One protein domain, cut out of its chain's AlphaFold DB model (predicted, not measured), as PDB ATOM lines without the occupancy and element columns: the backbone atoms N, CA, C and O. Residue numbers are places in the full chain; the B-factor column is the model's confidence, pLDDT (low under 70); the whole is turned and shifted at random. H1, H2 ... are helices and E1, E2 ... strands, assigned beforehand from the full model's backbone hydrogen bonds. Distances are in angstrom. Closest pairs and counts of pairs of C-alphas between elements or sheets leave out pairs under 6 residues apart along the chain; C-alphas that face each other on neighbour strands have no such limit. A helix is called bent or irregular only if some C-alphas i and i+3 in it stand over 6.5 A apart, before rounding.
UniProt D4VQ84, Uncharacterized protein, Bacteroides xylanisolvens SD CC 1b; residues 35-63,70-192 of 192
ATOM      1  N   THR A  35      -0.078 -25.005   4.896       59.47
ATOM      2  CA  THR A  35      -0.340 -26.034   5.886       59.47
ATOM      3  C   THR A  35       0.675 -25.842   6.991       59.47
ATOM      4  O   THR A  35       1.840 -26.241   6.863       59.47
ATOM      5  N   ASP A  36       0.218 -25.194   8.060       74.12
ATOM      6  CA  ASP A  36       0.866 -25.274   9.358       74.12
ATOM      7  C   ASP A  36       1.236 -26.736   9.622       74.12
ATOM      8  O   ASP A  36       0.399 -27.642   9.546       74.12
ATOM      9  N   MET A  37       2.512 -26.981   9.904       86.94
ATOM     10  CA  MET A  37       2.940 -28.306  10.325       86.94
ATOM     11  C   MET A  37       2.413 -28.549  11.737       86.94
ATOM     12  O   MET A  37       2.456 -27.653  12.582       86.94
ATOM     13  N   LYS A  38       1.976 -29.783  12.012       83.06
ATOM     14  CA  LYS A  38       1.382 -30.195  13.295       83.06
ATOM     15  C   LYS A  38       2.148 -29.685  14.527       83.06
ATOM     16  O   LYS A  38       1.526 -29.244  15.485       83.06
ATOM     17  N   ASP A  39       3.480 -29.727  14.471       85.56
ATOM     18  CA  ASP A  39       4.366 -29.389  15.592       85.56
ATOM     19  C   ASP A  39       5.175 -28.090  15.365       85.56
ATOM     20  O   ASP A  39       6.041 -27.734  16.174       85.56
ATOM     21  N   PHE A  40       4.926 -27.380  14.255       93.00
ATOM     22  CA  PHE A  40       5.613 -26.133  13.914       93.00
ATOM     23  C   PHE A  40       4.769 -25.236  12.994       93.00
ATOM     24  O   PHE A  40       4.738 -25.406  11.772       93.00
ATOM     25  N   SER A  41       4.107 -24.238  13.577       94.25
ATOM     26  CA  SER A  41       3.280 -23.298  12.807       94.25
ATOM     27  C   SER A  41       4.115 -22.240  12.083       94.25
ATOM     28  O   SER A  41       5.213 -21.869  12.514       94.25
ATOM     29  N   LEU A  42       3.573 -21.689  11.000       94.19
ATOM     30  CA  LEU A  42       4.183 -20.580  10.274       94.19
ATOM     31  C   LEU A  42       4.247 -19.322  11.151       94.19
ATOM     32  O   LEU A  42       5.201 -18.548  11.061       94.19
ATOM     33  N   GLN A  43       3.264 -19.122  12.033       94.19
ATOM     34  CA  GLN A  43       3.275 -18.009  12.984       94.19
ATOM     35  C   GLN A  43       4.406 -18.144  14.012       94.19
ATOM     36  O   GLN A  43       5.055 -17.151  14.340       94.19
ATOM     37  N   GLU A  44       4.681 -19.356  14.493       94.75
ATOM     38  CA  GLU A  44       5.823 -19.627  15.371       94.75
ATOM     39  C   GLU A  44       7.147 -19.290  14.668       94.75
ATOM     40  O   GLU A  44       7.983 -18.588  15.240       94.75
ATOM     41  N   ALA A  45       7.301 -19.687  13.400       94.50
ATOM     42  CA  ALA A  45       8.472 -19.359  12.586       94.50
ATOM     43  C   ALA A  45       8.638 -17.839  12.379       94.50
ATOM     44  O   ALA A  45       9.732 -17.298  12.561       94.50
ATOM     45  N   LYS A  46       7.545 -17.130  12.055       94.44
ATOM     46  CA  LYS A  46       7.505 -15.660  11.933       94.44
ATOM     47  C   LYS A  46       7.953 -14.975  13.222       94.44
ATOM     48  O   LYS A  46       8.790 -14.074  13.179       94.44
ATOM     49  N   ASN A  47       7.418 -15.415  14.360       94.19
ATOM     50  CA  ASN A  47       7.753 -14.860  15.669       94.19
ATOM     51  C   ASN A  47       9.233 -15.079  15.996       94.19
ATOM     52  O   ASN A  47       9.913 -14.130  16.382       94.19
ATOM     53  N   PHE A  48       9.750 -16.294  15.776       93.06
ATOM     54  CA  PHE A  48      11.166 -16.600  15.974       93.06
ATOM     55  C   PHE A  48      12.063 -15.670  15.146       93.06
ATOM     56  O   PHE A  48      12.970 -15.045  15.697       93.06
ATOM     57  N   PHE A  49      11.757 -15.492  13.856       92.06
ATOM     58  CA  PHE A  49      12.505 -14.582  12.987       92.06
ATOM     59  C   PHE A  49      12.520 -13.143  13.505       92.06
ATOM     60  O   PHE A  49      13.572 -12.504  13.547       92.06
ATOM     61  N   GLN A  50      11.364 -12.633  13.929       89.81
ATOM     62  CA  GLN A  50      11.252 -11.278  14.467       89.81
ATOM     63  C   GLN A  50      12.050 -11.121  15.764       89.81
ATOM     64  O   GLN A  50      12.804 -10.158  15.900       89.81
ATOM     65  N   THR A  51      11.947 -12.073  16.698       88.25
ATOM     66  CA  THR A  51      12.716 -12.058  17.951       88.25
ATOM     67  C   THR A  51      14.219 -12.054  17.683       88.25
ATOM     68  O   THR A  51      14.936 -11.232  18.257       88.25
ATOM     69  N   GLN A  52      14.691 -12.901  16.765       83.25
ATOM     70  CA  GLN A  52      16.101 -12.942  16.383       83.25
ATOM     71  C   GLN A  52      16.534 -11.636  15.711       83.25
ATOM     72  O   GLN A  52      17.579 -11.088  16.058       83.25
ATOM     73  N   ALA A  53      15.732 -11.076  14.804       76.12
ATOM     74  CA  ALA A  53      16.036  -9.791  14.178       76.12
ATOM     75  C   ALA A  53      16.161  -8.657  15.217       76.12
ATOM     76  O   ALA A  53      17.105  -7.869  15.172       76.12
ATOM     77  N   HIS A  54      15.270  -8.611  16.212       69.38
ATOM     78  CA  HIS A  54      15.329  -7.634  17.305       69.38
ATOM     79  C   HIS A  54      16.551  -7.814  18.220       69.38
ATOM     80  O   HIS A  54      17.210  -6.830  18.577       69.38
ATOM     81  N   ALA A  55      16.892  -9.053  18.580       66.38
ATOM     82  CA  ALA A  55      18.090  -9.346  19.368       66.38
ATOM     83  C   ALA A  55      19.363  -8.914  18.620       66.38
ATOM     84  O   ALA A  55      20.256  -8.284  19.189       66.38
ATOM     85  N   ASN A  56      19.408  -9.159  17.314       64.06
ATOM     86  CA  ASN A  56      20.569  -8.866  16.485       64.06
ATOM     87  C   ASN A  56      20.724  -7.380  16.157       64.06
ATOM     88  O   ASN A  56      21.845  -6.881  16.140       64.06
ATOM     89  N   LEU A  57      19.621  -6.646  15.986       56.75
ATOM     90  CA  LEU A  57      19.610  -5.178  15.949       56.75
ATOM     91  C   LEU A  57      20.262  -4.570  17.199       56.75
ATOM     92  O   LEU A  57      20.962  -3.559  17.121       56.75
ATOM     93  N   THR A  58      20.044  -5.201  18.354       50.34
ATOM     94  CA  THR A  58      20.599  -4.759  19.638       50.34
ATOM     95  C   THR A  58      22.103  -5.050  19.724       50.34
ATOM     96  O   THR A  58      22.864  -4.199  20.183       50.34
ATOM     97  N   LEU A  59      22.553  -6.197  19.202       49.91
ATOM     98  CA  LEU A  59      23.967  -6.604  19.166       49.91
ATOM     99  C   LEU A  59      24.791  -5.879  18.086       49.91
ATOM    100  O   LEU A  59      25.953  -5.541  18.312       49.91
ATOM    101  N   SER A  60      24.198  -5.582  16.925       44.00
ATOM    102  CA  SER A  60      24.876  -4.939  15.787       44.00
ATOM    103  C   SER A  60      25.279  -3.487  16.055       44.00
ATOM    104  O   SER A  60      26.124  -2.955  15.343       44.00
ATOM    105  N   ARG A  61      24.720  -2.841  17.088       44.56
ATOM    106  CA  ARG A  61      25.172  -1.519  17.555       44.56
ATOM    107  C   ARG A  61      26.527  -1.566  18.275       44.56
ATOM    108  O   ARG A  61      27.122  -0.516  18.481       44.56
ATOM    109  N   SER A  62      27.000  -2.757  18.657       42.91
ATOM    110  CA  SER A  62      28.204  -2.956  19.473       42.91
ATOM    111  C   SER A  62      29.369  -3.629  18.734       42.91
ATOM    112  O   SER A  62      30.454  -3.724  19.307       42.91
ATOM    113  N   LEU A  63      29.179  -4.132  17.510       44.75
ATOM    114  CA  LEU A  63      30.177  -4.960  16.828       44.75
ATOM    115  C   LEU A  63      30.783  -4.256  15.615       44.75
ATOM    116  O   LEU A  63      30.112  -3.933  14.639       44.75
ATOM    117  N   THR A  70      31.158 -13.110   3.008       63.25
ATOM    118  CA  THR A  70      30.021 -13.997   2.762       63.25
ATOM    119  C   THR A  70      29.043 -13.369   1.789       63.25
ATOM    120  O   THR A  70      28.893 -12.149   1.750       63.25
ATOM    121  N   VAL A  71      28.374 -14.208   0.993       77.12
ATOM    122  CA  VAL A  71      27.355 -13.795   0.018       77.12
ATOM    123  C   VAL A  71      26.074 -13.420   0.772       77.12
ATOM    124  O   VAL A  71      25.107 -14.174   0.808       77.12
ATOM    125  N   SER A  72      26.101 -12.289   1.474       82.69
ATOM    126  CA  SER A  72      24.950 -11.784   2.223       82.69
ATOM    127  C   SER A  72      23.939 -11.143   1.269       82.69
ATOM    128  O   SER A  72      24.356 -10.325   0.448       82.69
ATOM    129  N   PRO A  73      22.627 -11.423   1.397       84.00
ATOM    130  CA  PRO A  73      21.590 -10.760   0.597       84.00
ATOM    131  C   PRO A  73      21.463  -9.245   0.870       84.00
ATOM    132  O   PRO A  73      20.694  -8.567   0.188       84.00
ATOM    133  N   GLY A  74      22.199  -8.711   1.852       83.31
ATOM    134  CA  GLY A  74      21.966  -7.376   2.400       83.31
ATOM    135  C   GLY A  74      20.711  -7.368   3.271       83.31
ATOM    136  O   GLY A  74      20.334  -8.405   3.825       83.31
ATOM    137  N   ASP A  75      20.053  -6.215   3.364       84.69
ATOM    138  CA  ASP A  75      18.692  -6.161   3.895       84.69
ATOM    139  C   ASP A  75      17.753  -6.922   2.948       84.69
ATOM    140  O   ASP A  75      17.951  -6.928   1.729       84.69
ATOM    141  N   PHE A  76      16.736  -7.589   3.486       88.81
ATOM    142  CA  PHE A  76      15.781  -8.330   2.670       88.81
ATOM    143  C   PHE A  76      14.391  -8.351   3.296       88.81
ATOM    144  O   PHE A  76      14.235  -8.243   4.513       88.81
ATOM    145  N   VAL A  77      13.380  -8.551   2.452       91.19
ATOM    146  CA  VAL A  77      11.987  -8.725   2.878       91.19
ATOM    147  C   VAL A  77      11.569 -10.182   2.652       91.19
ATOM    148  O   VAL A  77      11.553 -10.623   1.501       91.19
ATOM    149  N   PRO A  78      11.259 -10.957   3.709       93.19
ATOM    150  CA  PRO A  78      10.724 -12.309   3.563       93.19
ATOM    151  C   PRO A  78       9.276 -12.283   3.057       93.19
ATOM    152  O   PRO A  78       8.413 -11.626   3.639       93.19
ATOM    153  N   ASN A  79       8.997 -13.039   1.996       95.19
ATOM    154  CA  ASN A  79       7.649 -13.288   1.498       95.19
ATOM    155  C   ASN A  79       7.062 -14.518   2.195       95.19
ATOM    156  O   ASN A  79       7.148 -15.645   1.706       95.19
ATOM    157  N   TRP A  80       6.466 -14.278   3.357       93.62
ATOM    158  CA  TRP A  80       5.850 -15.327   4.158       93.62
ATOM    159  C   TRP A  80       4.638 -15.982   3.503       93.62
ATOM    160  O   TRP A  80       4.320 -17.114   3.857       93.62
ATOM    161  N   ASP A  81       3.969 -15.292   2.577       93.00
ATOM    162  CA  ASP A  81       2.765 -15.825   1.948       93.00
ATOM    163  C   ASP A  81       3.082 -16.972   0.983       93.00
ATOM    164  O   ASP A  81       2.267 -17.871   0.790       93.00
ATOM    165  N   ALA A  82       4.303 -16.962   0.445       92.25
ATOM    166  CA  ALA A  82       4.865 -17.995  -0.415       92.25
ATOM    167  C   ALA A  82       5.789 -18.974   0.340       92.25
ATOM    168  O   ALA A  82       6.634 -19.620  -0.279       92.25
ATOM    169  N   ALA A  83       5.682 -19.054   1.670       93.69
ATOM    170  CA  ALA A  83       6.469 -19.997   2.458       93.69
ATOM    171  C   ALA A  83       6.057 -21.447   2.161       93.69
ATOM    172  O   ALA A  83       4.872 -21.773   2.107       93.69
ATOM    173  N   VAL A  84       7.049 -22.326   2.021       93.38
ATOM    174  CA  VAL A  84       6.851 -23.760   1.776       93.38
ATOM    175  C   VAL A  84       7.270 -24.538   3.015       93.38
ATOM    176  O   VAL A  84       8.401 -24.387   3.480       93.38
ATOM    177  N   SER A  85       6.374 -25.364   3.557       93.06
ATOM    178  CA  SER A  85       6.680 -26.245   4.685       93.06
ATOM    179  C   SER A  85       7.252 -27.586   4.221       93.06
ATOM    180  O   SER A  85       6.915 -28.105   3.159       93.06
ATOM    181  N   SER A  86       8.154 -28.158   5.014       91.81
ATOM    182  CA  SER A  86       8.682 -29.507   4.798       91.81
ATOM    183  C   SER A  86       9.113 -30.161   6.104       91.81
ATOM    184  O   SER A  86       9.561 -29.485   7.031       91.81
ATOM    185  N   THR A  87       8.994 -31.488   6.183       91.81
ATOM    186  CA  THR A  87       9.406 -32.262   7.359       91.81
ATOM    187  C   THR A  87      10.255 -33.460   6.960       91.81
ATOM    188  O   THR A  87       9.942 -34.161   6.001       91.81
ATOM    189  N   ASN A  88      11.331 -33.708   7.705       89.31
ATOM    190  CA  ASN A  88      12.163 -34.896   7.529       89.31
ATOM    191  C   ASN A  88      12.911 -35.234   8.822       89.31
ATOM    192  O   ASN A  88      13.522 -34.360   9.431       89.31
ATOM    193  N   ASN A  89      12.900 -36.504   9.230       87.44
ATOM    194  CA  ASN A  89      13.680 -37.024  10.362       87.44
ATOM    195  C   ASN A  89      13.551 -36.223  11.678       87.44
ATOM    196  O   ASN A  89      14.509 -36.106  12.438       87.44
ATOM    197  N   GLY A  90      12.361 -35.687  11.969       88.75
ATOM    198  CA  GLY A  90      12.109 -34.876  13.169       88.75
ATOM    199  C   GLY A  90      12.525 -33.406  13.049       88.75
ATOM    200  O   GLY A  90      12.404 -32.670  14.023       88.75
ATOM    201  N   LEU A  91      12.975 -32.969  11.870       91.50
ATOM    202  CA  LEU A  91      13.128 -31.561  11.523       91.50
ATOM    203  C   LEU A  91      11.877 -31.077  10.791       91.50
ATOM    204  O   LEU A  91      11.411 -31.730   9.857       91.50
ATOM    205  N   ALA A  92      11.367 -29.923  11.200       93.75
ATOM    206  CA  ALA A  92      10.289 -29.197  10.548       93.75
ATOM    207  C   ALA A  92      10.838 -27.863  10.036       93.75
ATOM    208  O   ALA A  92      11.546 -27.163  10.758       93.75
ATOM    209  N   CYS A  93      10.569 -27.528   8.780       92.75
ATOM    210  CA  CYS A  93      11.278 -26.469   8.075       92.75
ATOM    211  C   CYS A  93      10.310 -25.610   7.270       92.75
ATOM    212  O   CYS A  93       9.416 -26.139   6.614       92.75
ATOM    213  N   TYR A  94      10.531 -24.299   7.286       95.19
ATOM    214  CA  TYR A  94       9.926 -23.369   6.343       95.19
ATOM    215  C   TYR A  94      11.006 -22.802   5.433       95.19
ATOM    216  O   TYR A  94      12.001 -22.246   5.900       95.19
ATOM    217  N   ASP A  95      10.783 -22.928   4.134       94.00
ATOM    218  CA  ASP A  95      11.538 -22.266   3.087       94.00
ATOM    219  C   ASP A  95      10.769 -21.012   2.657       94.00
ATOM    220  O   ASP A  95       9.686 -21.109   2.083       94.00
ATOM    221  N   ILE A  96      11.317 -19.833   2.936       95.25
ATOM    222  CA  ILE A  96      10.652 -18.545   2.729       95.25
ATOM    223  C   ILE A  96      11.394 -17.760   1.642       95.25
ATOM    224  O   ILE A  96      12.554 -17.377   1.846       95.25
ATOM    225  N   PRO A  97      10.761 -17.495   0.485       95.06
ATOM    226  CA  PRO A  97      11.333 -16.622  -0.532       95.06
ATOM    227  C   PRO A  97      11.653 -15.241   0.043       95.06
ATOM    228  O   PRO A  97      10.940 -14.734   0.907       95.06
ATOM    229  N   ILE A  98      12.721 -14.613  -0.446       93.75
ATOM    230  CA  ILE A  98      13.127 -13.277  -0.003       93.75
ATOM    231  C   ILE A  98      13.266 -12.341  -1.197       93.75
ATOM    232  O   ILE A  98      13.660 -12.763  -2.283       93.75
ATOM    233  N   THR A  99      13.014 -11.059  -0.959       92.62
ATOM    234  CA  THR A  99      13.417  -9.965  -1.845       92.62
ATOM    235  C   THR A  99      14.679  -9.330  -1.258       92.62
ATOM    236  O   THR A  99      14.558  -8.565  -0.298       92.62
ATOM    237  N   PRO A 100      15.884  -9.688  -1.744       90.00
ATOM    238  CA  PRO A 100      17.145  -9.182  -1.207       90.00
ATOM    239  C   PRO A 100      17.500  -7.806  -1.784       90.00
ATOM    240  O   PRO A 100      17.069  -7.453  -2.880       90.00
ATOM    241  N   THR A 101      18.346  -7.052  -1.082       88.06
ATOM    242  CA  THR A 101      18.934  -5.803  -1.603       88.06
ATOM    243  C   THR A 101      20.004  -6.095  -2.651       88.06
ATOM    244  O   THR A 101      20.162  -5.353  -3.621       88.06
ATOM    245  N   TYR A 102      20.758  -7.182  -2.466       86.50
ATOM    246  CA  TYR A 102      21.844  -7.567  -3.359       86.50
ATOM    247  C   TYR A 102      21.501  -8.812  -4.169       86.50
ATOM    248  O   TYR A 102      21.059  -9.829  -3.639       86.50
ATOM    249  N   HIS A 103      21.789  -8.745  -5.469       89.75
ATOM    250  CA  HIS A 103      21.717  -9.880  -6.380       89.75
ATOM    251  C   HIS A 103      23.118 -10.250  -6.849       89.75
ATOM    252  O   HIS A 103      23.862  -9.407  -7.353       89.75
ATOM    253  N   PHE A 104      23.469 -11.528  -6.720       89.56
ATOM    254  CA  PHE A 104      24.789 -12.022  -7.088       89.56
ATOM    255  C   PHE A 104      24.737 -12.838  -8.376       89.56
ATOM    256  O   PHE A 104      23.744 -13.488  -8.709       89.56
ATOM    257  N   LYS A 105      25.858 -12.831  -9.095       91.25
ATOM    258  CA  LYS A 105      26.139 -13.789 -10.162       91.25
ATOM    259  C   LYS A 105      27.405 -14.544  -9.807       91.25
ATOM    260  O   LYS A 105      28.402 -13.929  -9.435       91.25
ATOM    261  N   ALA A 106      27.371 -15.860  -9.955       88.06
ATOM    262  CA  ALA A 106      28.555 -16.687  -9.817       88.06
ATOM    263  C   ALA A 106      29.230 -16.837 -11.178       88.06
ATOM    264  O   ALA A 106      28.561 -17.003 -12.203       88.06
ATOM    265  N   ILE A 107      30.558 -16.761 -11.179       86.25
ATOM    266  CA  ILE A 107      31.378 -16.994 -12.363       86.25
ATOM    267  C   ILE A 107      31.922 -18.413 -12.267       86.25
ATOM    268  O   ILE A 107      32.570 -18.764 -11.285       86.25
ATOM    269  N   TYR A 108      31.666 -19.207 -13.298       79.94
ATOM    270  CA  TYR A 108      32.259 -20.526 -13.468       79.94
ATOM    271  C   TYR A 108      33.328 -20.435 -14.540       79.94
ATOM    272  O   TYR A 108      33.106 -19.809 -15.576       79.94
ATOM    273  N   VAL A 109      34.464 -21.075 -14.303       80.56
ATOM    274  CA  VAL A 109      35.491 -21.281 -15.320       80.56
ATOM    275  C   VAL A 109      35.528 -22.775 -15.592       80.56
ATOM    276  O   VAL A 109      35.736 -23.566 -14.680       80.56
ATOM    277  N   ASP A 110      35.240 -23.137 -16.832       73.62
ATOM    278  CA  ASP A 110      35.290 -24.502 -17.348       73.62
ATOM    279  C   ASP A 110      36.358 -24.552 -18.443       73.62
ATOM    280  O   ASP A 110      36.619 -23.544 -19.097       73.62
ATOM    281  N   GLU A 111      36.981 -25.699 -18.670       76.50
ATOM    282  CA  GLU A 111      37.964 -25.866 -19.735       76.50
ATOM    283  C   GLU A 111      37.401 -26.818 -20.785       76.50
ATOM    284  O   GLU A 111      37.220 -28.011 -20.550       76.50
ATOM    285  N   ARG A 112      37.101 -26.286 -21.973       71.88
ATOM    286  CA  ARG A 112      36.577 -27.078 -23.090       71.88
ATOM    287  C   ARG A 112      37.607 -27.115 -24.199       71.88
ATOM    288  O   ARG A 112      37.944 -26.077 -24.763       71.88
ATOM    289  N   ASN A 113      38.080 -28.314 -24.533       79.25
ATOM    290  CA  ASN A 113      39.077 -28.542 -25.586       79.25
ATOM    291  C   ASN A 113      40.374 -27.728 -25.381       79.25
ATOM    292  O   ASN A 113      40.876 -27.125 -26.329       79.25
ATOM    293  N   GLY A 114      40.882 -27.650 -24.145       81.88
ATOM    294  CA  GLY A 114      42.102 -26.895 -23.821       81.88
ATOM    295  C   GLY A 114      41.943 -25.369 -23.858       81.88
ATOM    296  O   GLY A 114      42.934 -24.641 -23.857       81.88
ATOM    297  N   LYS A 115      40.705 -24.862 -23.964       83.50
ATOM    298  CA  LYS A 115      40.399 -23.427 -23.929       83.50
ATOM    299  C   LYS A 115      39.545 -23.106 -22.702       83.50
ATOM    300  O   LYS A 115      38.459 -23.681 -22.562       83.50
ATOM    301  N   PRO A 116      39.975 -22.166 -21.843       79.94
ATOM    302  CA  PRO A 116      39.153 -21.714 -20.734       79.94
ATOM    303  C   PRO A 116      37.902 -21.009 -21.270       79.94
ATOM    304  O   PRO A 116      37.959 -20.144 -22.145       79.94
ATOM    305  N   SER A 117      36.753 -21.384 -20.729       78.88
ATOM    306  CA  SER A 117      35.442 -20.821 -21.002       78.88
ATOM    307  C   SER A 117      34.851 -20.318 -19.692       78.88
ATOM    308  O   SER A 117      34.631 -21.085 -18.756       78.88
ATOM    309  N   ALA A 118      34.581 -19.017 -19.623       81.31
ATOM    310  CA  ALA A 118      33.902 -18.422 -18.483       81.31
ATOM    311  C   ALA A 118      32.384 -18.381 -18.722       81.31
ATOM    312  O   ALA A 118      31.904 -17.957 -19.777       81.31
ATOM    313  N   GLY A 119      31.615 -18.801 -17.724       81.56
ATOM    314  CA  GLY A 119      30.164 -18.689 -17.671       81.56
ATOM    315  C   GLY A 119      29.722 -17.851 -16.479       81.56
ATOM    316  O   GLY A 119      30.434 -17.740 -15.485       81.56
ATOM    317  N   LYS A 120      28.525 -17.273 -16.574       89.38
ATOM    318  CA  LYS A 120      27.848 -16.621 -15.452       89.38
ATOM    319  C   LYS A 120      26.505 -17.294 -15.228       89.38
ATOM    320  O   LYS A 120      25.816 -17.584 -16.204       89.38
ATOM    321  N   VAL A 121      26.147 -17.491 -13.970       89.12
ATOM    322  CA  VAL A 121      24.816 -17.944 -13.543       89.12
ATOM    323  C   VAL A 121      24.302 -17.034 -12.443       89.12
ATOM    324  O   VAL A 121      25.088 -16.358 -11.768       89.12
ATOM    325  N   ASN A 122      22.991 -16.994 -12.272       92.12
ATOM    326  CA  ASN A 122      22.395 -16.301 -11.140       92.12
ATOM    327  C   ASN A 122      22.674 -17.052  -9.836       92.12
ATOM    328  O   ASN A 122      22.786 -18.275  -9.812       92.12
ATOM    329  N   VAL A 123      22.776 -16.300  -8.747       91.12
ATOM    330  CA  VAL A 123      22.778 -16.841  -7.391       91.12
ATOM    331  C   VAL A 123      21.398 -16.604  -6.801       91.12
ATOM    332  O   VAL A 123      20.886 -15.485  -6.834       91.12
ATOM    333  N   TYR A 124      20.812 -17.660  -6.257       92.06
ATOM    334  CA  TYR A 124      19.473 -17.644  -5.690       92.06
ATOM    335  C   TYR A 124      19.556 -17.752  -4.179       92.06
ATOM    336  O   TYR A 124      20.373 -18.507  -3.656       92.06
ATOM    337  N   GLN A 125      18.728 -16.989  -3.473       92.31
ATOM    338  CA  GLN A 125      18.744 -16.957  -2.016       92.31
ATOM    339  C   GLN A 125      17.330 -17.047  -1.459       92.31
ATOM    340  O   GLN A 125      16.383 -16.542  -2.064       92.31
ATOM    341  N   LYS A 126      17.196 -17.699  -0.307       93.06
ATOM    342  CA  LYS A 126      15.959 -17.745   0.476       93.06
ATOM    343  C   LYS A 126      16.254 -17.902   1.961       93.06
ATOM    344  O   LYS A 126      17.319 -18.401   2.332       93.06
ATOM    345  N   LEU A 127      15.317 -17.471   2.795       93.81
ATOM    346  CA  LEU A 127      15.362 -17.679   4.235       93.81
ATOM    347  C   LEU A 127      14.876 -19.094   4.534       93.81
ATOM    348  O   LEU A 127      13.874 -19.539   3.984       93.81
ATOM    349  N   VAL A 128      15.575 -19.789   5.418       93.38
ATOM    350  CA  VAL A 128      15.131 -21.071   5.953       93.38
ATOM    351  C   VAL A 128      15.042 -20.951   7.461       93.38
ATOM    352  O   VAL A 128      15.978 -20.467   8.098       93.38
ATOM    353  N   ILE A 129      13.924 -21.405   8.020       94.06
ATOM    354  CA  ILE A 129      13.749 -21.578   9.461       94.06
ATOM    355  C   ILE A 129      13.527 -23.055   9.711       94.06
ATOM    356  O   ILE A 129      12.658 -23.670   9.094       94.06
ATOM    357  N   VAL A 130      14.326 -23.626  10.600       93.25
ATOM    358  CA  VAL A 130      14.286 -25.040  10.957       93.25
ATOM    359  C   VAL A 130      14.000 -25.184  12.440       93.25
ATOM    360  O   VAL A 130      14.543 -24.445  13.258       93.25
ATOM    361  N   LYS A 131      13.168 -26.160  12.780       94.44
ATOM    362  CA  LYS A 131      12.866 -26.587  14.139       94.44
ATOM    363  C   LYS A 131      13.171 -28.070  14.276       94.44
ATOM    364  O   LYS A 131      12.647 -28.883  13.518       94.44
ATOM    365  N   ASP A 132      13.990 -28.430  15.253       93.75
ATOM    366  CA  ASP A 132      14.057 -29.804  15.743       93.75
ATOM    367  C   ASP A 132      12.869 -30.040  16.677       93.75
ATOM    368  O   ASP A 132      12.793 -29.475  17.770       93.75
ATOM    369  N   VAL A 133      11.933 -30.876  16.232       93.06
ATOM    370  CA  VAL A 133      10.683 -31.167  16.939       93.06
ATOM    371  C   VAL A 133      10.947 -31.857  18.279       93.06
ATOM    372  O   VAL A 133      10.200 -31.644  19.231       93.06
ATOM    373  N   LYS A 134      12.025 -32.644  18.404       92.19
ATOM    374  CA  LYS A 134      12.335 -33.372  19.646       92.19
ATOM    375  C   LYS A 134      12.899 -32.455  20.721       92.19
ATOM    376  O   LYS A 134      12.512 -32.561  21.880       92.19
ATOM    377  N   SER A 135      13.847 -31.595  20.350       93.00
ATOM    378  CA  SER A 135      14.517 -30.696  21.299       93.00
ATOM    379  C   SER A 135      13.850 -29.325  21.423       93.00
ATOM    380  O   SER A 135      14.250 -28.529  22.273       93.00
ATOM    381  N   ASN A 136      12.845 -29.046  20.588       92.12
ATOM    382  CA  ASN A 136      12.179 -27.750  20.457       92.12
ATOM    383  C   ASN A 136      13.158 -26.593  20.167       92.12
ATOM    384  O   ASN A 136      12.910 -25.444  20.531       92.12
ATOM    385  N   ARG A 137      14.299 -26.896  19.537       92.81
ATOM    386  CA  ARG A 137      15.307 -25.905  19.147       92.81
ATOM    387  C   ARG A 137      15.018 -25.395  17.747       92.81
ATOM    388  O   ARG A 137      14.768 -26.193  16.848       92.81
ATOM    389  N   MET A 138      15.106 -24.081  17.574       92.44
ATOM    390  CA  MET A 138      14.935 -23.417  16.286       92.44
ATOM    391  C   MET A 138      16.220 -22.721  15.857       92.44
ATOM    392  O   MET A 138      16.956 -22.198  16.694       92.44
ATOM    393  N   ASP A 139      16.458 -22.702  14.553       90.62
ATOM    394  CA  ASP A 139      17.533 -21.940  13.932       90.62
ATOM    395  C   ASP A 139      17.062 -21.344  12.600       90.62
ATOM    396  O   ASP A 139      16.082 -21.802  12.001       90.62
ATOM    397  N   GLN A 140      17.754 -20.310  12.135       90.19
ATOM    398  CA  GLN A 140      17.479 -19.654  10.866       90.19
ATOM    399  C   GLN A 140      18.760 -19.364  10.091       90.19
ATOM    400  O   GLN A 140      19.810 -19.058  10.655       90.19
ATOM    401  N   TYR A 141      18.668 -19.399   8.768       87.62
ATOM    402  CA  TYR A 141      19.802 -19.094   7.907       87.62
ATOM    403  C   TYR A 141      19.360 -18.657   6.514       87.62
ATOM    404  O   TYR A 141      18.227 -18.901   6.094       87.62
ATOM    405  N   ILE A 142      20.278 -18.033   5.773       89.44
ATOM    406  CA  ILE A 142      20.076 -17.783   4.345       89.44
ATOM    407  C   ILE A 142      20.716 -18.909   3.562       89.44
ATOM    408  O   ILE A 142      21.931 -19.128   3.588       89.44
ATOM    409  N   LEU A 143      19.873 -19.621   2.835       89.19
ATOM    410  CA  LEU A 143      20.305 -20.626   1.897       89.19
ATOM    411  C   LEU A 143      20.695 -19.947   0.590       89.19
ATOM    412  O   LEU A 143      19.870 -19.269  -0.017       89.19
ATOM    413  N   THR A 144      21.934 -20.155   0.150       88.31
ATOM    414  CA  THR A 144      22.438 -19.644  -1.125       88.31
ATOM    415  C   THR A 144      22.640 -20.801  -2.097       88.31
ATOM    416  O   THR A 144      23.413 -21.726  -1.846       88.31
ATOM    417  N   LEU A 145      21.930 -20.752  -3.218       88.12
ATOM    418  CA  LEU A 145      21.932 -21.762  -4.265       88.12
ATOM    419  C   LEU A 145      22.633 -21.206  -5.497       88.12
ATOM    420  O   LEU A 145      22.234 -20.175  -6.046       88.12
ATOM    421  N   ILE A 146      23.664 -21.915  -5.946       89.44
ATOM    422  CA  ILE A 146      24.378 -21.593  -7.176       89.44
ATOM    423  C   ILE A 146      24.196 -22.767  -8.147       89.44
ATOM    424  O   ILE A 146      24.878 -23.791  -8.023       89.44
ATOM    425  N   PRO A 147      23.236 -22.681  -9.080       86.69
ATOM    426  CA  PRO A 147      22.987 -23.747 -10.035       86.69
ATOM    427  C   PRO A 147      24.110 -23.855 -11.070       86.69
ATOM    428  O   PRO A 147      24.816 -22.899 -11.378       86.69
ATOM    429  N   SER A 148      24.242 -25.030 -11.675       83.62
ATOM    430  CA  SER A 148      25.020 -25.198 -12.900       83.62
ATOM    431  C   SER A 148      24.407 -24.387 -14.043       83.62
ATOM    432  O   SER A 148      23.202 -24.133 -14.075       83.62
ATOM    433  N   LYS A 149      25.222 -24.044 -15.046       83.62
ATOM    434  CA  LYS A 149      24.779 -23.260 -16.210       83.62
ATOM    435  C   LYS A 149      23.572 -23.869 -16.932       83.62
ATOM    436  O   LYS A 149      22.673 -23.139 -17.332       83.62
ATOM    437  N   LEU A 150      23.558 -25.195 -17.099       84.31
ATOM    438  CA  LEU A 150      22.461 -25.905 -17.767       84.31
ATOM    439  C   LEU A 150      21.173 -25.890 -16.941       84.31
ATOM    440  O   LEU A 150      20.080 -25.819 -17.503       84.31
ATOM    441  N   TYR A 151      21.301 -25.970 -15.619       85.19
ATOM    442  CA  TYR A 151      20.153 -25.915 -14.728       85.19
ATOM    443  C   TYR A 151      19.571 -24.501 -14.675       85.19
ATOM    444  O   TYR A 151      18.369 -24.341 -14.861       85.19
ATOM    445  N   ASP A 152      20.419 -23.480 -14.513       87.88
ATOM    446  CA  ASP A 152      20.011 -22.068 -14.462       87.88
ATOM    447  C   ASP A 152      19.233 -21.659 -15.721       87.88
ATOM    448  O   ASP A 152      18.156 -21.074 -15.644       87.88
ATOM    449  N   SER A 153      19.716 -22.063 -16.901       87.81
ATOM    450  CA  SER A 153      19.062 -21.725 -18.170       87.81
ATOM    451  C   SER A 153      17.670 -22.337 -18.337       87.81
ATOM    452  O   SER A 153      16.873 -21.821 -19.111       87.81
ATOM    453  N   ARG A 154      17.391 -23.464 -17.668       88.81
ATOM    454  CA  ARG A 154      16.116 -24.192 -17.780       88.81
ATOM    455  C   ARG A 154      15.150 -23.841 -16.654       88.81
ATOM    456  O   ARG A 154      13.956 -23.738 -16.889       88.81
ATOM    457  N   ASN A 155      15.680 -23.667 -15.445       87.12
ATOM    458  CA  ASN A 155      14.909 -23.643 -14.206       87.12
ATOM    459  C   ASN A 155      15.198 -22.415 -13.337       87.12
ATOM    460  O   ASN A 155      14.754 -22.390 -12.194       87.12
ATOM    461  N   GLY A 156      15.933 -21.412 -13.831       85.75
ATOM    462  CA  GLY A 156      16.449 -20.302 -13.026       85.75
ATOM    463  C   GLY A 156      15.416 -19.702 -12.070       85.75
ATOM    464  O   GLY A 156      15.620 -19.714 -10.859       85.75
ATOM    465  N   ALA A 157      14.256 -19.280 -12.585       86.81
ATOM    466  CA  ALA A 157      13.174 -18.699 -11.780       86.81
ATOM    467  C   ALA A 157      12.606 -19.641 -10.698       86.81
ATOM    468  O   ALA A 157      12.103 -19.174  -9.682       86.81
ATOM    469  N   GLN A 158      12.710 -20.956 -10.898       88.44
ATOM    470  CA  GLN A 158      12.199 -21.988  -9.995       88.44
ATOM    471  C   GLN A 158      13.291 -22.596  -9.104       88.44
ATOM    472  O   GLN A 158      13.014 -23.502  -8.327       88.44
ATOM    473  N   THR A 159      14.538 -22.109  -9.163       88.25
ATOM    474  CA  THR A 159      15.669 -22.706  -8.427       88.25
ATOM    475  C   THR A 159      15.398 -22.822  -6.926       88.25
ATOM    476  O   THR A 159      15.652 -23.873  -6.341       88.25
ATOM    477  N   CYS A 160      14.839 -21.775  -6.309       88.81
ATOM    478  CA  CYS A 160      14.472 -21.786  -4.891       88.81
ATOM    479  C   CYS A 160      13.301 -22.724  -4.575       88.81
ATOM    480  O   CYS A 160      13.304 -23.332  -3.506       88.81
ATOM    481  N   ASN A 161      12.332 -22.853  -5.482       87.88
ATOM    482  CA  ASN A 161      11.146 -23.692  -5.288       87.88
ATOM    483  C   ASN A 161      11.485 -25.177  -5.446       87.88
ATOM    484  O   ASN A 161      11.004 -26.011  -4.690       87.88
ATOM    485  N   ASN A 162      12.394 -25.494  -6.366       87.50
ATOM    486  CA  ASN A 162      12.821 -26.863  -6.638       87.50
ATOM    487  C   ASN A 162      13.743 -27.432  -5.549       87.50
ATOM    488  O   ASN A 162      13.921 -28.644  -5.469       87.50
ATOM    489  N   PHE A 163      14.354 -26.581  -4.718       87.88
ATOM    490  CA  PHE A 163      15.155 -27.026  -3.580       87.88
ATOM    491  C   PHE A 163      14.391 -26.821  -2.279       87.88
ATOM    492  O   PHE A 163      14.487 -25.756  -1.691       87.88
ATOM    493  N   ILE A 164      13.675 -27.815  -1.767       88.38
ATOM    494  CA  ILE A 164      12.954 -27.688  -0.486       88.38
ATOM    495  C   ILE A 164      13.824 -28.244   0.642       88.38
ATOM    496  O   ILE A 164      14.324 -29.363   0.515       88.38
ATOM    497  N   ASN A 165      14.073 -27.489   1.720       85.06
ATOM    498  CA  ASN A 165      15.145 -27.770   2.680       85.06
ATOM    499  C   ASN A 165      15.031 -29.154   3.336       85.06
ATOM    500  O   ASN A 165      16.012 -29.898   3.347       85.06
ATOM    501  N   CYS A 166      13.846 -29.515   3.815       84.44
ATOM    502  CA  CYS A 166      13.606 -30.779   4.507       84.44
ATOM    503  C   CYS A 166      12.791 -31.745   3.641       84.44
ATOM    504  O   CYS A 166      12.001 -32.519   4.159       84.44
ATOM    505  N   ALA A 167      13.002 -31.707   2.323       83.44
ATOM    506  CA  ALA A 167      12.481 -32.684   1.373       83.44
ATOM    507  C   ALA A 167      13.614 -33.491   0.723       83.44
ATOM    508  O   ALA A 167      14.799 -33.150   0.848       83.44
ATOM    509  N   ASP A 168      13.239 -34.547  -0.003       76.56
ATOM    510  CA  ASP A 168      14.167 -35.254  -0.879       76.56
ATOM    511  C   ASP A 168      14.749 -34.286  -1.923       76.56
ATOM    512  O   ASP A 168      14.063 -33.441  -2.498       76.56
ATOM    513  N   LYS A 169      16.059 -34.393  -2.137       73.44
ATOM    514  CA  LYS A 169      16.820 -33.540  -3.050       73.44
ATOM    515  C   LYS A 169      16.853 -34.095  -4.470       73.44
ATOM    516  O   LYS A 169      17.332 -33.392  -5.363       73.44
ATOM    517  N   GLY A 170      16.375 -35.322  -4.697       70.50
ATOM    518  CA  GLY A 170      16.247 -35.915  -6.028       70.50
ATOM    519  C   GLY A 170      17.537 -35.801  -6.846       70.50
ATOM    520  O   GLY A 170      18.604 -36.163  -6.379       70.50
ATOM    521  N   GLY A 171      17.474 -35.265  -8.069       61.34
ATOM    522  CA  GLY A 171      18.655 -35.021  -8.915       61.34
ATOM    523  C   GLY A 171      19.360 -33.670  -8.702       61.34
ATOM    524  O   GLY A 171      20.312 -33.363  -9.425       61.34
ATOM    525  N   PHE A 172      18.909 -32.841  -7.755       63.56
ATOM    526  CA  PHE A 172      19.339 -31.444  -7.628       63.56
ATOM    527  C   PHE A 172      20.838 -31.323  -7.305       63.56
ATOM    528  O   PHE A 172      21.546 -30.527  -7.921       63.56
ATOM    529  N   TYR A 173      21.370 -32.195  -6.443       58.25
ATOM    530  CA  TYR A 173      22.794 -32.199  -6.072       58.25
ATOM    531  C   TYR A 173      23.746 -32.515  -7.235       58.25
ATOM    532  O   TYR A 173      24.916 -32.144  -7.176       58.25
ATOM    533  N   ARG A 174      23.275 -33.145  -8.322       55.03
ATOM    534  CA  ARG A 174      24.097 -33.346  -9.530       55.03
ATOM    535  C   ARG A 174      24.262 -32.069 -10.360       55.03
ATOM    536  O   ARG A 174      25.077 -32.052 -11.276       55.03
ATOM    537  N   SER A 175      23.490 -31.021 -10.063       54.66
ATOM    538  CA  SER A 175      23.335 -29.854 -10.935       54.66
ATOM    539  C   SER A 175      23.509 -28.504 -10.233       54.66
ATOM    540  O   SER A 175      23.281 -27.483 -10.883       54.66
ATOM    541  N   SER A 176      23.905 -28.453  -8.957       56.03
ATOM    542  CA  SER A 176      24.021 -27.205  -8.181       56.03
ATOM    543  C   SER A 176      25.031 -27.299  -7.038       56.03
ATOM    544  O   SER A 176      25.172 -28.357  -6.427       56.03
ATOM    545  N   ILE A 177      25.647 -26.173  -6.685       58.19
ATOM    546  CA  ILE A 177      26.427 -25.998  -5.457       58.19
ATOM    547  C   ILE A 177      25.526 -25.347  -4.403       58.19
ATOM    548  O   ILE A 177      24.856 -24.348  -4.675       58.19
ATOM    549  N   ILE A 178      25.528 -25.912  -3.195       58.75
ATOM    550  CA  ILE A 178      24.795 -25.387  -2.042       58.75
ATOM    551  C   ILE A 178      25.803 -24.704  -1.128       58.75
ATOM    552  O   ILE A 178      26.743 -25.342  -0.653       58.75
ATOM    553  N   PHE A 179      25.602 -23.415  -0.873       57.59
ATOM    554  CA  PHE A 179      26.348 -22.686   0.140       57.59
ATOM    555  C   PHE A 179      25.404 -22.335   1.287       57.59
ATOM    556  O   PHE A 179      24.445 -21.574   1.126       57.59
ATOM    557  N   LEU A 180      25.673 -22.922   2.449       56.12
ATOM    558  CA  LEU A 180      24.945 -22.634   3.671       56.12
ATOM    559  C   LEU A 180      25.643 -21.488   4.393       56.12
ATOM    560  O   LEU A 180      26.798 -21.628   4.791       56.12
ATOM    561  N   CYS A 181      24.942 -20.375   4.590       54.16
ATOM    562  CA  CYS A 181      25.412 -19.350   5.503       54.16
ATOM    563  C   CYS A 181      24.450 -19.211   6.675       54.16
ATOM    564  O   CYS A 181      23.358 -18.657   6.539       54.16
ATOM    565  N   ILE A 182      24.887 -19.707   7.830       50.66
ATOM    566  CA  ILE A 182      24.197 -19.512   9.100       50.66
ATOM    567  C   ILE A 182      24.424 -18.060   9.508       50.66
ATOM    568  O   ILE A 182      25.559 -17.644   9.745       50.66
ATOM    569  N   PHE A 183      23.348 -17.278   9.526       50.97
ATOM    570  CA  PHE A 183      23.404 -15.870   9.885       50.97
ATOM    571  C   PHE A 183      22.645 -15.644  11.182       50.97
ATOM    572  O   PHE A 183      21.425 -15.762  11.248       50.97
ATOM    573  N   THR A 184      23.386 -15.223  12.195       41.28
ATOM    574  CA  THR A 184      22.878 -14.735  13.474       41.28
ATOM    575  C   THR A 184      22.661 -13.220  13.446       41.28
ATOM    576  O   THR A 184      22.846 -12.576  14.466       41.28
ATOM    577  N   SER A 185      22.358 -12.583  12.304       37.06
ATOM    578  CA  SER A 185      22.100 -11.127  12.288       37.06
ATOM    579  C   SER A 185      21.279 -10.630  11.098       37.06
ATOM    580  O   SER A 185      21.740 -10.714   9.967       37.06
ATOM    581  N   TYR A 186      20.098 -10.051  11.369       47.25
ATOM    582  CA  TYR A 186      19.314  -9.250  10.418       47.25
ATOM    583  C   TYR A 186      18.581  -8.105  11.116       47.25
ATOM    584  O   TYR A 186      18.080  -8.279  12.224       47.25
ATOM    585  N   SER A 187      18.482  -6.963  10.434       35.34
ATOM    586  CA  SER A 187      17.595  -5.853  10.787       35.34
ATOM    587  C   SER A 187      16.317  -5.962   9.967       35.34
ATOM    588  O   SER A 187      16.326  -5.709   8.769       35.34
ATOM    589  N   SER A 188      15.202  -6.336  10.595       36.81
ATOM    590  CA  SER A 188      13.890  -6.226   9.951       36.81
ATOM    591  C   SER A 188      13.337  -4.832  10.230       36.81
ATOM    592  O   SER A 188      12.962  -4.534  11.365       36.81
ATOM    593  N   TYR A 189      13.268  -3.973   9.213       34.00
ATOM    594  CA  TYR A 189      12.519  -2.723   9.315       34.00
ATOM    595  C   TYR A 189      11.033  -2.997   9.078       34.00
ATOM    596  O   TYR A 189      10.638  -3.628   8.099       34.00
ATOM    597  N   LYS A 190      10.211  -2.551  10.026       31.09
ATOM    598  CA  LYS A 190       8.753  -2.634   9.975       31.09
ATOM    599  C   LYS A 190       8.263  -1.466   9.114       31.09
ATOM    600  O   LYS A 190       8.297  -0.330   9.577       31.09
ATOM    601  N   TYR A 191       7.866  -1.724   7.871       29.20
ATOM    602  CA  TYR A 191       7.086  -0.745   7.115       29.20
ATOM    603  C   TYR A 191       5.634  -0.860   7.595       29.20
ATOM    604  O   TYR A 191       5.035  -1.930   7.486       29.20
ATOM    605  N   PHE A 192       5.161   0.201   8.256       34.56
ATOM    606  CA  PHE A 192       3.769   0.389   8.671       34.56
ATOM    607  C   PHE A 192       2.909   0.814   7.483       34.56
ATOM    608  O   PHE A 192       3.449   1.537   6.612       34.56
TER     609      PHE A 192
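AT A GLANCE: This is residues 35 to 63 and 70 to 192 of the 192 residues of an uncharacterized protein of Bacteroides xylanisolvens SD CC 1b (UniProt D4VQ84). A twisted sheet of six strands, E1, E2, E3, E6, E7 and E8, has the long helix H1 laid across its strands and the shorter helix H2 packed on it near where E6 begins and E7 ends. A narrow arm, the hairpin of E4 and E5, runs out from that same end, and its tip, residues 111 to 116, sticks out free. The printed part has 152 residues, with two named helices and eight named strands: along the chain H1 comes first, then the strands E1 to E7, then H2, and last E8; the six-strand sheet is branched, with three neighbours beside E3, and its neighbour pairs are antiparallel, as is the pair E4 and E5. The class is mixed, helices and strands. The whole is compact, with a radius of gyration of the C-alphas of 17.0 A and spans of 53 by 38 by 27 A.

IN THESE COORDINATES: The printed part begins at Thr 35, and H1 holds residues 42 to 60, from C-alpha 42 at (4.183, -20.580, 10.274), with a length of 26.5 A. After the cut come E1, residues 76 to 78, and E2, residues 84 to 88. E3 is residues 91 to 100, 26.1 A long. E4, residues 105 to 112, measures 21.3 A, and E5, residues 115 to 122, measures 23.2 A. E6 is residues 124 to 132, 25.2 A long, and E7, the longest strand by residues, is residues 137 to 147, 30.3 A long, with C-alpha 137 at (15.307, -25.905, 19.147). H2 is residues 149 to 162, 15.7 A long; it is irregular, with C-alphas 154 and 157 standing 8.7 A apart. E8, residues 176 to 182, measures 18.9 A and ends with C-alpha 182 at (24.197, -19.512, 9.100).

HOW THE PARTS SIT: In the branched sheet E3 has E1 and E2 on one side and E6 on the other side. E1 is beside residues 97 to 100 of E3, where N 77 and O 99 are 3.0 A apart, within hydrogen-bond range. E2 and E3 form a hairpin, with N 86 and O 93 at 2.9 A. E3 and E6 are antiparallel at 153 degrees, with N 94 and O 129 at 2.9 A. E6 and E7 form another hairpin, with N 128 and O 141 at 2.9 A. E8 is an edge strand beside E7, with N 144 and O 179 at 3.0 A. H1 is on this sheet at a height over the sheet of 8.8 A, over E6 and E7. It runs across the strands, at 73 degrees to E6 on the local plane, and the closest C-alphas of H1 and E6 are those of Ala 45 and Ile 129, 6.5 A apart. H2 is on the sheet too; its closest C-alphas with E6 are those of Cys 160 and Tyr 124, 6.5 A apart. The closest C-alphas of H2 and E5 are those of Lys 149 and Val 121, at 5.9 A. H1 and H2 are apart. E4 and E5 form a hairpin, with N 108 and O 119 at 2.9 A, and E5 runs on into E6 across a break of 1 residue, at 62 degrees. Every O i to N i+4 pair is within hydrogen-bond range in H1; in H2 5 of 10 are.

THE WHOLE: The two C-alphas farthest apart are those of Gly 114 and Phe 192, at 57.2 A. Residues 64 to 69 are cut out, and C-alphas 63 and 70 are 16.7 A apart across the cut. Of the links that are printed whole, H2 to E8 is long, with 13 residues, and the others are tight. The mean pLDDT of the printed part is 79.8; 34 residues are under 70, namely residue 35, residues 54 to 63, residue 70 and residues 171 to 192.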